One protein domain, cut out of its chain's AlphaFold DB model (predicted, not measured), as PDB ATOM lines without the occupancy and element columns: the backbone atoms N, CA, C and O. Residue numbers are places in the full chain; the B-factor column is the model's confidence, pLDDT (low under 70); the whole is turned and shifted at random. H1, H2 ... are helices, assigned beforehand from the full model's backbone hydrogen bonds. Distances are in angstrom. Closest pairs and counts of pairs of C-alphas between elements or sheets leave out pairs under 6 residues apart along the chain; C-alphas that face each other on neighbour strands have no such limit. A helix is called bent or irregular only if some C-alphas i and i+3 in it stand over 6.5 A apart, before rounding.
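This is residues 9 to 106 of the 106 residues of an uncharacterized protein of Methanobacterium congolense (UniProt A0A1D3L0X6). With little regular structure, this is an elongated, mostly loop-built body: H2, the longest helix, makes one end, where residues 39 to 45 stick out, and short helices H1, H4 and H5 gather round H3 towards the other. The printed part has 98 residues, 36 of them in five named helices, H1 to H5, with no named strand: all helix. It is compact, radius of gyration of the C-alphas 13.6 A, spanning 45 by 26 by 18 A.

H1 is residues 9 to 13, from C-alpha 9 at (191.783, 288.734, 395.319). H2, residues 26 to 40, is 21.2 A long. H3 is residues 58 to 61, H4 81 to 85. H5, residues 94 to 100, 10.8 A, ends at (202.484, 297.613, 379.020); it is only just irregular, C-alphas 95 and 98 being 6.6 A apart.

H1 and H4 only just touch, with 3 pairs of C-alphas within 8 A, closest Lys 13 and Pro 81, 6.3 A. H3 touches H5, closest C-alphas Cys 59 and Cys 98, 5.1 A. H2 touches no helix. In H1, H2 and H4 every O i to N i+4 pair is within hydrogen-bond range; in H5 1 of 3, and 1 of 4 O i to N i+3; H3 is too short.

The printed part has no cut. The links H1 to H2, H2 to H3 and H3 to H4 are long. Residues 15 to 17, 39 to 49, 92 to 99, 101 and 106 have pLDDT under 70.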
ATOM      1  N   ASP A   9     191.369 287.986 394.130       80.44
ATOM      2  CA  ASP A   9     191.783 288.734 395.319       80.44
ATOM      3  C   ASP A   9     192.558 289.988 394.928       80.44
ATOM      4  O   ASP A   9     192.311 291.068 395.459       80.44
ATOM      5  N   ASN A  10     193.429 289.872 393.926       80.56
ATOM      6  CA  ASN A  10     194.163 291.010 393.392       80.56
ATOM      7  C   ASN A  10     193.220 292.023 392.721       80.56
ATOM      8  O   ASN A  10     193.307 293.230 392.934       80.56
ATOM      9  N   ILE A  11     192.256 291.541 391.947       77.69
ATOM     10  CA  ILE A  11     191.297 292.408 391.255       77.69
ATOM     11  C   ILE A  11     190.432 293.176 392.253       77.69
ATOM     12  O   ILE A  11     190.280 294.384 392.110       77.69
ATOM     13  N   LYS A  12     189.922 292.505 393.292       77.00
ATOM     14  CA  LYS A  12     189.087 293.128 394.333       77.00
ATOM     15  C   LYS A  12     189.822 294.211 395.123       77.00
ATOM     16  O   LYS A  12     189.177 295.119 395.638       77.00
ATOM     17  N   LYS A  13     191.151 294.125 395.234       79.75
ATOM     18  CA  LYS A  13     191.966 295.151 395.897       79.75
ATOM     19  C   LYS A  13     192.075 296.438 395.079       79.75
ATOM     20  O   LYS A  13     192.295 297.493 395.666       79.75
ATOM     21  N   CYS A  14     191.941 296.380 393.753       76.88
ATOM     22  CA  CYS A  14     192.112 297.549 392.897       76.88
ATOM     23  C   CYS A  14     190.770 298.171 392.474       76.88
ATOM     24  O   CYS A  14     189.890 297.497 391.951       76.88
ATOM     25  N   LEU A  15     190.645 299.497 392.590       66.69
ATOM     26  CA  LEU A  15     189.468 300.273 392.159       66.69
ATOM     27  C   LEU A  15     189.514 300.646 390.659       66.69
ATOM     28  O   LEU A  15     189.206 301.771 390.264       66.69
ATOM     29  N   CYS A  16     189.935 299.716 389.801       69.06
ATOM     30  CA  CYS A  16     190.262 299.997 388.396       69.06
ATOM     31  C   CYS A  16     189.078 300.471 387.549       69.06
ATOM     32  O   CYS A  16     189.276 301.215 386.591       69.06
ATOM     33  N   THR A  17     187.862 300.037 387.886       65.12
ATOM     34  CA  THR A  17     186.619 300.389 387.176       65.12
ATOM     35  C   THR A  17     186.309 301.887 387.242       65.12
ATOM     36  O   THR A  17     185.590 302.413 386.401       65.12
ATOM     37  N   HIS A  18     186.901 302.613 388.195       70.00
ATOM     38  CA  HIS A  18     186.715 304.058 388.355       70.00
ATOM     39  C   HIS A  18     187.814 304.901 387.694       70.00
ATOM     40  O   HIS A  18     187.831 306.126 387.829       70.00
ATOM     41  N   CYS A  19     188.750 304.276 386.979       76.06
ATOM     42  CA  CYS A  19     189.840 305.003 386.346       76.06
ATOM     43  C   CYS A  19     189.392 305.736 385.076       76.06
ATOM     44  O   CYS A  19     188.696 305.187 384.222       76.06
ATOM     45  N   HIS A  20     189.886 306.967 384.904       77.88
ATOM     46  CA  HIS A  20     189.522 307.834 383.776       77.88
ATOM     47  C   HIS A  20     189.837 307.210 382.411       77.88
ATOM     48  O   HIS A  20     189.080 307.378 381.460       77.88
ATOM     49  N   VAL A  21     190.895 306.404 382.361       80.31
ATOM     50  CA  VAL A  21     191.349 305.612 381.208       80.31
ATOM     51  C   VAL A  21     190.263 304.678 380.665       80.31
ATOM     52  O   VAL A  21     190.236 304.379 379.474       80.31
ATOM     53  N   GLN A  22     189.350 304.216 381.521       82.12
ATOM     54  CA  GLN A  22     188.296 303.270 381.160       82.12
ATOM     55  C   GLN A  22     186.909 303.911 381.038       82.12
ATOM     56  O   GLN A  22     186.012 303.290 380.473       82.12
ATOM     57  N   LEU A  23     186.735 305.161 381.490       83.06
ATOM     58  CA  LEU A  23     185.428 305.828 381.569       83.06
ATOM     59  C   LEU A  23     184.683 305.898 380.236       83.06
ATOM     60  O   LEU A  23     183.455 305.910 380.239       83.06
ATOM     61  N   GLN A  24     185.399 305.993 379.115       87.25
ATOM     62  CA  GLN A  24     184.804 306.108 377.779       87.25
ATOM     63  C   GLN A  24     184.812 304.792 376.990       87.25
ATOM     64  O   GLN A  24     184.249 304.747 375.900       87.25
ATOM     65  N   SER A  25     185.396 303.719 377.534       88.00
ATOM     66  CA  SER A  25     185.479 302.427 376.848       88.00
ATOM     67  C   SER A  25     184.111 301.747 376.815       88.00
ATOM     68  O   SER A  25     183.500 301.475 377.852       88.00
ATOM     69  N   GLN A  26     183.636 301.433 375.611       91.31
ATOM     70  CA  GLN A  26     182.410 300.667 375.418       91.31
ATOM     71  C   GLN A  26     182.617 299.216 375.868       91.31
ATOM     72  O   GLN A  26     181.759 298.650 376.543       91.31
ATOM     73  N   CYS A  27     183.788 298.643 375.578       89.38
ATOM     74  CA  CYS A  27     184.147 297.297 376.022       89.38
ATOM     75  C   CYS A  27     184.102 297.154 377.550       89.38
ATOM     76  O   CYS A  27     183.616 296.138 378.051       89.38
ATOM     77  N   VAL A  28     184.585 298.157 378.297       86.69
ATOM     78  CA  VAL A  28     184.539 298.146 379.766       86.69
ATOM     79  C   VAL A  28     183.091 298.164 380.243       86.69
ATOM     80  O   VAL A  28     182.712 297.272 380.998       86.69
ATOM     81  N   ARG A  29     182.264 299.088 379.735       87.62
ATOM     82  CA  ARG A  29     180.839 299.176 380.105       87.62
ATOM     83  C   ARG A  29     180.080 297.880 379.826       87.62
ATOM     84  O   ARG A  29     179.243 297.469 380.625       87.62
ATOM     85  N   ASP A  30     180.342 297.230 378.694       88.31
ATOM     86  CA  ASP A  30     179.659 295.985 378.337       88.31
ATOM     87  C   ASP A  30     180.097 294.818 379.232       88.31
ATOM     88  O   ASP A  30     179.261 294.022 379.661       88.31
ATOM     89  N   LYS A  31     181.380 294.750 379.606       85.25
ATOM     90  CA  LYS A  31     181.874 293.759 380.576       85.25
ATOM     91  C   LYS A  31     181.363 294.011 381.991       85.25
ATOM     92  O   LYS A  31     181.079 293.050 382.696       85.25
ATOM     93  N   GLU A  32     181.206 295.267 382.400       83.31
ATOM     94  CA  GLU A  32     180.589 295.622 383.684       83.31
ATOM     95  C   GLU A  32     179.130 295.165 383.756       83.31
ATOM     96  O   GLU A  32     178.726 294.599 384.767       83.31
ATOM     97  N   LYS A  33     178.352 295.333 382.678       85.06
ATOM     98  CA  LYS A  33     176.977 294.807 382.611       85.06
ATOM     99  C   LYS A  33     176.945 293.288 382.746       85.06
ATOM    100  O   LYS A  33     176.179 292.777 383.553       85.06
ATOM    101  N   ILE A  34     177.808 292.579 382.014       80.62
ATOM    102  CA  ILE A  34     177.915 291.114 382.099       80.62
ATOM    103  C   ILE A  34     178.297 290.683 383.521       80.62
ATOM    104  O   ILE A  34     177.708 289.753 384.066       80.62
ATOM    105  N   LEU A  35     179.265 291.367 384.138       77.44
ATOM    106  CA  LEU A  35     179.675 291.113 385.517       77.44
ATOM    107  C   LEU A  35     178.498 291.301 386.485       77.44
ATOM    108  O   LEU A  35     178.262 290.426 387.315       77.44
ATOM    109  N   LEU A  36     177.737 292.390 386.345       78.06
ATOM    110  CA  LEU A  36     176.547 292.661 387.153       78.06
ATOM    111  C   LEU A  36     175.485 291.570 386.973       78.06
ATOM    112  O   LEU A  36     175.015 291.018 387.966       78.06
ATOM    113  N   GLU A  37     175.160 291.203 385.733       75.69
ATOM    114  CA  GLU A  37     174.203 290.133 385.420       75.69
ATOM    115  C   GLU A  37     174.607 288.794 386.052       75.69
ATOM    116  O   GLU A  37     173.764 288.117 386.637       75.69
ATOM    117  N   ILE A  38     175.896 288.438 386.004       70.56
ATOM    118  CA  ILE A  38     176.418 287.212 386.625       70.56
ATOM    119  C   ILE A  38     176.304 287.283 388.152       70.56
ATOM    120  O   ILE A  38     175.842 286.326 388.769       70.56
ATOM    121  N   THR A  39     176.678 288.412 388.766       68.44
ATOM    122  CA  THR A  39     176.579 288.581 390.228       68.44
ATOM    123  C   THR A  39     175.138 288.591 390.738       68.44
ATOM    124  O   THR A  39     174.893 288.145 391.851       68.44
ATOM    125  N   MET A  40     174.178 289.063 389.936       68.75
ATOM    126  CA  MET A  40     172.755 289.086 390.294       68.75
ATOM    127  C   MET A  40     172.070 287.721 390.171       68.75
ATOM    128  O   MET A  40     171.007 287.526 390.754       68.75
ATOM    129  N   GLN A  41     172.638 286.785 389.408       67.56
ATOM    130  CA  GLN A  41     172.078 285.443 389.224       67.56
ATOM    131  C   GLN A  41     172.459 284.459 390.347       67.56
ATOM    132  O   GLN A  41     172.221 283.265 390.184       67.56
ATOM    133  N   ASP A  42     173.063 284.922 391.455       56.06
ATOM    134  CA  ASP A  42     173.615 284.070 392.531       56.06
ATOM    135  C   ASP A  42     174.540 282.956 391.997       56.06
ATOM    136  O   ASP A  42     174.764 281.917 392.621       56.06
ATOM    137  N   LEU A  43     175.133 283.176 390.817       54.94
ATOM    138  CA  LEU A  43     176.250 282.380 390.343       54.94
ATOM    139  C   LEU A  43     177.446 282.812 391.184       54.94
ATOM    140  O   LEU A  43     178.182 283.726 390.819       54.94
ATOM    141  N   ASP A  44     177.588 282.146 392.330       48.69
ATOM    142  CA  ASP A  44     178.531 282.341 393.443       48.69
ATOM    143  C   ASP A  44     180.026 282.294 393.061       48.69
ATOM    144  O   ASP A  44     180.922 282.017 393.860       48.69
ATOM    145  N   SER A  45     180.363 282.532 391.801       53.34
ATOM    146  CA  SER A  45     181.731 282.535 391.335       53.34
ATOM    147  C   SER A  45     181.979 283.599 390.280       53.34
ATOM    148  O   SER A  45     182.025 283.309 389.084       53.34
ATOM    149  N   PRO A  46     182.411 284.787 390.736       51.53
ATOM    150  CA  PRO A  46     183.444 285.537 390.031       51.53
ATOM    151  C   PRO A  46     184.636 284.643 389.614       51.53
ATOM    152  O   PRO A  46     185.289 284.933 388.621       51.53
ATOM    153  N   MET A  47     184.879 283.520 390.318       49.78
ATOM    154  CA  MET A  47     185.878 282.488 389.978       49.78
ATOM    155  C   MET A  47     185.613 281.723 388.666       49.78
ATOM    156  O   MET A  47     186.538 281.097 388.161       49.78
ATOM    157  N   MET A  48     184.402 281.759 388.095       54.34
ATOM    158  CA  MET A  48     184.104 281.131 386.794       54.34
ATOM    159  C   MET A  48     184.368 282.074 385.610       54.34
ATOM    160  O   MET A  48     184.241 281.675 384.451       54.34
ATOM    161  N   MET A  49     184.719 283.335 385.874       62.62
ATOM    162  CA  MET A  49     185.067 284.293 384.835       62.62
ATOM    163  C   MET A  49     186.570 284.283 384.588       62.62
ATOM    164  O   MET A  49     187.365 284.633 385.456       62.62
ATOM    165  N   GLY A  50     186.949 283.890 383.372       70.25
ATOM    166  CA  GLY A  50     188.312 284.049 382.888       70.25
ATOM    167  C   GLY A  50     188.732 285.525 382.825       70.25
ATOM    168  O   GLY A  50     187.883 286.429 382.840       70.25
ATOM    169  N   PRO A  51     190.046 285.794 382.718       73.50
ATOM    170  CA  PRO A  51     190.580 287.153 382.632       73.50
ATOM    171  C   PRO A  51     189.982 287.955 381.469       73.50
ATOM    172  O   PRO A  51     189.869 289.169 381.541       73.50
ATOM    173  N   ASP A  52     189.527 287.298 380.408       75.75
ATOM    174  CA  ASP A  52     188.881 287.922 379.256       75.75
ATOM    175  C   ASP A  52     187.525 288.573 379.571       75.75
ATOM    176  O   ASP A  52     187.027 289.352 378.759       75.75
ATOM    177  N   ARG A  53     186.909 288.285 380.721       73.75
ATOM    178  CA  ARG A  53     185.561 288.769 381.072       73.75
ATOM    179  C   ARG A  53     185.550 289.872 382.118       73.75
ATOM    180  O   ARG A  53     184.551 290.572 382.228       73.75
ATOM    181  N   VAL A  54     186.648 290.055 382.841       73.81
ATOM    182  CA  VAL A  54     186.706 291.000 383.954       73.81
ATOM    183  C   VAL A  54     187.145 292.384 383.448       73.81
ATOM    184  O   VAL A  54     188.212 292.503 382.839       73.81
ATOM    185  N   PRO A  55     186.344 293.447 383.653       74.62
ATOM    186  CA  PRO A  55     186.781 294.812 383.370       74.62
ATOM    187  C   PRO A  55     187.888 295.236 384.350       74.62
ATOM    188  O   PRO A  55     188.046 294.662 385.423       74.62
ATOM    189  N   GLY A  56     188.686 296.246 383.996       73.00
ATOM    190  CA  GLY A  56     189.631 296.827 384.958       73.00
ATOM    191  C   GLY A  56     190.873 295.995 385.314       73.00
ATOM    192  O   GLY A  56     191.609 296.388 386.208       73.00
ATOM    193  N   LEU A  57     191.202 294.896 384.626       78.25
ATOM    194  CA  LEU A  57     192.378 294.073 384.991       78.25
ATOM    195  C   LEU A  57     193.741 294.774 384.915       78.25
ATOM    196  O   LEU A  57     194.731 294.264 385.433       78.25
ATOM    197  N   TYR A  58     193.823 295.926 384.264       79.19
ATOM    198  CA  TYR A  58     195.097 296.540 383.921       79.19
ATOM    199  C   TYR A  58     195.848 297.166 385.108       79.19
ATOM    200  O   TYR A  58     197.070 297.176 385.066       79.19
ATOM    201  N   CYS A  59     195.202 297.635 386.188       78.19
ATOM    202  CA  CYS A  59     195.979 298.099 387.356       78.19
ATOM    203  C   CYS A  59     196.465 296.955 388.253       78.19
ATOM    204  O   CYS A  59     197.389 297.174 389.034       78.19
ATOM    205  N   SER A  60     195.864 295.762 388.155       81.88
ATOM    206  CA  SER A  60     196.297 294.580 388.906       81.88
ATOM    207  C   SER A  60     197.310 293.750 388.122       81.88
ATOM    208  O   SER A  60     198.388 293.473 388.626       81.88
ATOM    209  N   THR A  61     196.998 293.396 386.874       81.56
ATOM    210  CA  THR A  61     197.831 292.526 386.017       81.56
ATOM    211  C   THR A  61     198.713 293.296 385.035       81.56
ATOM    212  O   THR A  61     199.512 292.706 384.311       81.56
ATOM    213  N   GLY A  62     198.525 294.614 384.937       79.00
ATOM    214  CA  GLY A  62     199.220 295.448 383.965       79.00
ATOM    215  C   GLY A  62     198.685 295.338 382.527       79.00
ATOM    216  O   GLY A  62     199.110 296.085 381.650       79.00
ATOM    217  N   LYS A  63     197.741 294.426 382.248       79.44
ATOM    218  CA  LYS A  63     197.184 294.210 380.903       79.44
ATOM    219  C   LYS A  63     195.712 294.585 380.833       79.44
ATOM    220  O   LYS A  63     194.877 294.066 381.572       79.44
ATOM    221  N   ALA A  64     195.381 295.461 379.890       79.94
ATOM    222  CA  ALA A  64     193.999 295.764 379.561       79.94
ATOM    223  C   ALA A  64     193.408 294.693 378.636       79.94
ATOM    224  O   ALA A  64     193.986 294.339 377.610       79.94
ATOM    225  N   VAL A  65     192.222 294.201 378.991       82.25
ATOM    226  CA  VAL A  65     191.419 293.318 378.129       82.25
ATOM    227  C   VAL A  65     190.749 294.128 377.017       82.25
ATOM    228  O   VAL A  65     190.664 293.693 375.870       82.25
ATOM    229  N   CYS A  66     190.275 295.322 377.368       85.44
ATOM    230  CA  CYS A  66     189.650 296.260 376.450       85.44
ATOM    231  C   CYS A  66     190.707 297.112 375.750       85.44
ATOM    232  O   CYS A  66     191.616 297.633 376.393       85.44
ATOM    233  N   LYS A  67     190.590 297.235 374.425       86.56
ATOM    234  CA  LYS A  67     191.553 297.953 373.570       86.56
ATOM    235  C   LYS A  67     191.146 299.395 373.266       86.56
ATOM    236  O   LYS A  67     191.955 300.154 372.756       86.56
ATOM    237  N   ASP A  68     189.904 299.754 373.563       88.88
ATOM    238  CA  ASP A  68     189.302 301.080 373.387       88.88
ATOM    239  C   ASP A  68     189.430 301.949 374.654       88.88
ATOM    240  O   ASP A  68     188.648 302.874 374.861       88.88
ATOM    241  N   ILE A  69     190.397 301.633 375.523       84.94
ATOM    242  CA  ILE A  69     190.732 302.457 376.685       84.94
ATOM    243  C   ILE A  69     191.600 303.646 376.260       84.94
ATOM    244  O   ILE A  69     192.479 303.524 375.404       84.94
ATOM    245  N   ASP A  70     191.386 304.799 376.885       85.50
ATOM    246  CA  ASP A  70     192.160 306.003 376.605       85.50
ATOM    247  C   ASP A  70     193.413 306.048 377.487       85.50
ATOM    248  O   ASP A  70     193.416 306.587 378.594       85.50
ATOM    249  N   THR A  71     194.501 305.470 376.976       78.19
ATOM    250  CA  THR A  71     195.810 305.457 377.658       78.19
ATOM    251  C   THR A  71     196.502 306.824 377.704       78.19
ATOM    252  O   THR A  71     197.567 306.931 378.311       78.19
ATOM    253  N   SER A  72     195.919 307.868 377.096       79.38
ATOM    254  CA  SER A  72     196.390 309.249 377.254       79.38
ATOM    255  C   SER A  72     195.883 309.907 378.544       79.38
ATOM    256  O   SER A  72     196.463 310.895 378.995       79.38
ATOM    257  N   GLN A  73     194.838 309.349 379.171       78.94
ATOM    258  CA  GLN A  73     194.363 309.786 380.483       78.94
ATOM    259  C   GLN A  73     195.302 309.321 381.601       78.94
ATOM    260  O   GLN A  73     196.032 308.338 381.479       78.94
ATOM    261  N   VAL A  74     195.229 310.001 382.744       72.44
ATOM    262  CA  VAL A  74     195.999 309.631 383.938       72.44
ATOM    263  C   VAL A  74     195.484 308.303 384.513       72.44
ATOM    264  O   VAL A  74     194.339 308.207 384.966       72.44
ATOM    265  N   CYS A  75     196.347 307.284 384.530       73.06
ATOM    266  CA  CYS A  75     196.174 306.072 385.333       73.06
ATOM    267  C   CYS A  75     196.509 306.392 386.794       73.06
ATOM    268  O   CYS A  75     197.618 306.847 387.046       73.06
ATOM    269  N   ARG A  76     195.604 306.104 387.737       76.12
ATOM    270  CA  ARG A  76     195.886 306.178 389.185       76.12
ATOM    271  C   ARG A  76     196.096 304.799 389.805       76.12
ATOM    272  O   ARG A  76     195.577 304.481 390.873       76.12
ATOM    273  N   CYS A  77     196.765 303.916 389.071       78.19
ATOM    274  CA  CYS A  77     196.923 302.528 389.493       78.19
ATOM    275  C   CYS A  77     197.805 302.398 390.745       78.19
ATOM    276  O   CYS A  77     197.639 301.435 391.485       78.19
ATOM    277  N   GLU A  78     198.653 303.389 391.031       76.44
ATOM    278  CA  GLU A  78     199.429 303.528 392.267       76.44
ATOM    279  C   GLU A  78     198.567 303.594 393.537       76.44
ATOM    280  O   GLU A  78     199.047 303.282 394.628       76.44
ATOM    281  N   GLU A  79     197.288 303.966 393.411       79.88
ATOM    282  CA  GLU A  79     196.328 303.911 394.514       79.88
ATOM    283  C   GLU A  79     195.905 302.462 394.833       79.88
ATOM    284  O   GLU A  79     195.396 302.200 395.925       79.88
ATOM    285  N   CYS A  80     196.146 301.497 393.933       83.00
ATOM    286  CA  CYS A  80     195.873 300.092 394.214       83.00
ATOM    287  C   CYS A  80     196.884 299.522 395.231       83.00
ATOM    288  O   CYS A  80     198.091 299.577 394.987       83.00
ATOM    289  N   PRO A  81     196.430 298.868 396.321       86.31
ATOM    290  CA  PRO A  81     197.302 298.241 397.319       86.31
ATOM    291  C   PRO A  81     198.360 297.293 396.738       86.31
ATOM    292  O   PRO A  81     199.476 297.229 397.252       86.31
ATOM    293  N   ILE A  82     198.049 296.625 395.622       85.12
ATOM    294  CA  ILE A  82     198.972 295.741 394.895       85.12
ATOM    295  C   ILE A  82     200.277 296.442 394.527       85.12
ATOM    296  O   ILE A  82     201.337 295.825 394.559       85.12
ATOM    297  N   TRP A  83     200.231 297.735 394.208       82.00
ATOM    298  CA  TRP A  83     201.423 298.475 393.811       82.00
ATOM    299  C   TRP A  83     202.451 298.582 394.927       82.00
ATOM    300  O   TRP A  83     203.647 298.579 394.647       82.00
ATOM    301  N   ARG A  84     201.995 298.616 396.182       83.56
ATOM    302  CA  ARG A  84     202.880 298.533 397.348       83.56
ATOM    303  C   ARG A  84     203.263 297.091 397.657       83.56
ATOM    304  O   ARG A  84     204.414 296.845 397.965       83.56
ATOM    305  N   GLU A  85     202.325 296.147 397.558       86.12
ATOM    306  CA  GLU A  85     202.588 294.727 397.856       86.12
ATOM    307  C   GLU A  85     203.634 294.095 396.918       86.12
ATOM    308  O   GLU A  85     204.353 293.189 397.330       86.12
ATOM    309  N   TYR A  86     203.724 294.567 395.672       82.69
ATOM    310  CA  TYR A  86     204.639 294.046 394.648       82.69
ATOM    311  C   TYR A  86     205.813 294.989 394.323       82.69
ATOM    312  O   TYR A  86     206.554 294.733 393.369       82.69
ATOM    313  N   ASP A  87     206.001 296.057 395.106       83.50
ATOM    314  CA  ASP A  87     207.026 297.096 394.912       83.50
ATOM    315  C   ASP A  87     207.004 297.725 393.499       83.50
ATOM    316  O   ASP A  87     208.042 298.038 392.911       83.50
ATOM    317  N   LEU A  88     205.814 297.898 392.910       78.50
ATOM    318  CA  LEU A  88     205.663 298.493 391.572       78.50
ATOM    319  C   LEU A  88     206.049 299.978 391.548       78.50
ATOM    320  O   LEU A  88     206.431 300.496 390.500       78.50
ATOM    321  N   LEU A  89     205.983 300.650 392.703       75.94
ATOM    322  CA  LEU A  89     206.422 302.038 392.876       75.94
ATOM    323  C   LEU A  89     207.935 302.216 392.676       75.94
ATOM    324  O   LEU A  89     208.367 303.281 392.242       75.94
ATOM    325  N   ASP A  90     208.717 301.168 392.938       79.12
ATOM    326  CA  ASP A  90     210.177 301.165 392.803       79.12
ATOM    327  C   ASP A  90     210.643 300.629 391.439       79.12
ATOM    328  O   ASP A  90     211.840 300.459 391.196       79.12
ATOM    329  N   CYS A  91     209.702 300.341 390.536       74.56
ATOM    330  CA  CYS A  91     210.003 299.843 389.204       74.56
ATOM    331  C   CYS A  91     210.121 300.980 388.179       74.56
ATOM    332  O   CYS A  91     209.438 302.001 388.276       74.56
ATOM    333  N   GLU A  92     210.950 300.787 387.148       69.25
ATOM    334  CA  GLU A  92     211.184 301.792 386.110       69.25
ATOM    335  C   GLU A  92     210.819 301.258 384.706       69.25
ATOM    336  O   GLU A  92     211.344 300.223 384.282       69.25
ATOM    337  N   PRO A  93     209.925 301.940 383.959       66.00
ATOM    338  CA  PRO A  93     209.170 303.131 384.353       66.00
ATOM    339  C   PRO A  93     207.886 302.798 385.148       66.00
ATOM    340  O   PRO A  93     207.058 301.990 384.727       66.00
ATOM    341  N   MET A  94     207.705 303.474 386.288       64.19
ATOM    342  CA  MET A  94     206.659 303.232 387.298       64.19
ATOM    343  C   MET A  94     205.234 303.196 386.717       64.19
ATOM    344  O   MET A  94     204.515 302.215 386.861       64.19
ATOM    345  N   ALA A  95     204.834 304.235 385.978       61.31
ATOM    346  CA  ALA A  95     203.467 304.396 385.468       61.31
ATOM    347  C   ALA A  95     203.112 303.469 384.286       61.31
ATOM    348  O   ALA A  95     201.951 303.379 383.879       61.31
ATOM    349  N   TYR A  96     204.101 302.783 383.710       62.84
ATOM    350  CA  TYR A  96     203.928 302.021 382.475       62.84
ATOM    351  C   TYR A  96     203.460 300.594 382.731       62.84
ATOM    352  O   TYR A  96     202.951 299.967 381.807       62.84
ATOM    353  N   PHE A  97     203.550 300.091 383.968       68.69
ATOM    354  CA  PHE A  97     203.076 298.745 384.289       68.69
ATOM    355  C   PHE A  97     201.605 298.555 383.896       68.69
ATOM    356  O   PHE A  97     201.271 297.571 383.250       68.69
ATOM    357  N   CYS A  98     200.747 299.536 384.179       69.31
ATOM    358  CA  CYS A  98     199.336 299.512 383.788       69.31
ATOM    359  C   CYS A  98     199.087 299.649 382.278       69.31
ATOM    360  O   CYS A  98     198.002 299.328 381.802       69.31
ATOM    361  N   ARG A  99     200.062 300.128 381.508       68.50
ATOM    362  CA  ARG A  99     199.935 300.258 380.052       68.50
ATOM    363  C   ARG A  99     200.483 299.033 379.321       68.50
ATOM    364  O   ARG A  99     199.851 298.536 378.394       68.50
ATOM    365  N   ASP A 100     201.644 298.555 379.760       70.06
ATOM    366  CA  ASP A 100     202.484 297.613 379.020       70.06
ATOM    367  C   ASP A 100     202.520 296.212 379.664       70.06
ATOM    368  O   ASP A 100     202.996 295.250 379.055       70.06
ATOM    369  N   GLY A 101     202.015 296.056 380.890       68.94
ATOM    370  CA  GLY A 101     201.933 294.762 381.570       68.94
ATOM    371  C   GLY A 101     203.226 294.264 382.195       68.94
ATOM    372  O   GLY A 101     203.247 293.163 382.742       68.94
ATOM    373  N   LYS A 102     204.317 295.021 382.063       72.88
ATOM    374  CA  LYS A 102     205.663 294.622 382.479       72.88
ATOM    375  C   LYS A 102     206.445 295.839 382.936       72.88
ATOM    376  O   LYS A 102     206.361 296.903 382.330       72.88
ATOM    377  N   THR A 103     207.244 295.655 383.978       73.12
ATOM    378  CA  THR A 103     208.198 296.662 384.442       73.12
ATOM    379  C   THR A 103     209.449 295.996 385.029       73.12
ATOM    380  O   THR A 103     209.461 294.785 385.314       73.12
ATOM    381  N   LEU A 104     210.535 296.756 385.153       73.50
ATOM    382  CA  LEU A 104     211.803 296.295 385.715       73.50
ATOM    383  C   LEU A 104     211.929 296.792 387.155       73.50
ATOM    384  O   LEU A 104     211.820 297.991 387.394       73.50
ATOM    385  N   LYS A 105     212.176 295.874 388.101       70.62
ATOM    386  CA  LYS A 105     212.619 296.257 389.450       70.62
ATOM    387  C   LYS A 105     213.987 296.918 389.340       70.62
ATOM    388  O   LYS A 105     214.832 296.423 388.587       70.62
ATOM    389  N   ARG A 106     214.150 298.014 390.068       64.12
ATOM    390  CA  ARG A 106     215.424 298.697 390.241       64.12
ATOM    391  C   ARG A 106     216.390 297.885 391.100       64.12
ATOM    392  O   ARG A 106     215.910 297.117 391.965       64.12
TER     393      ARG A 106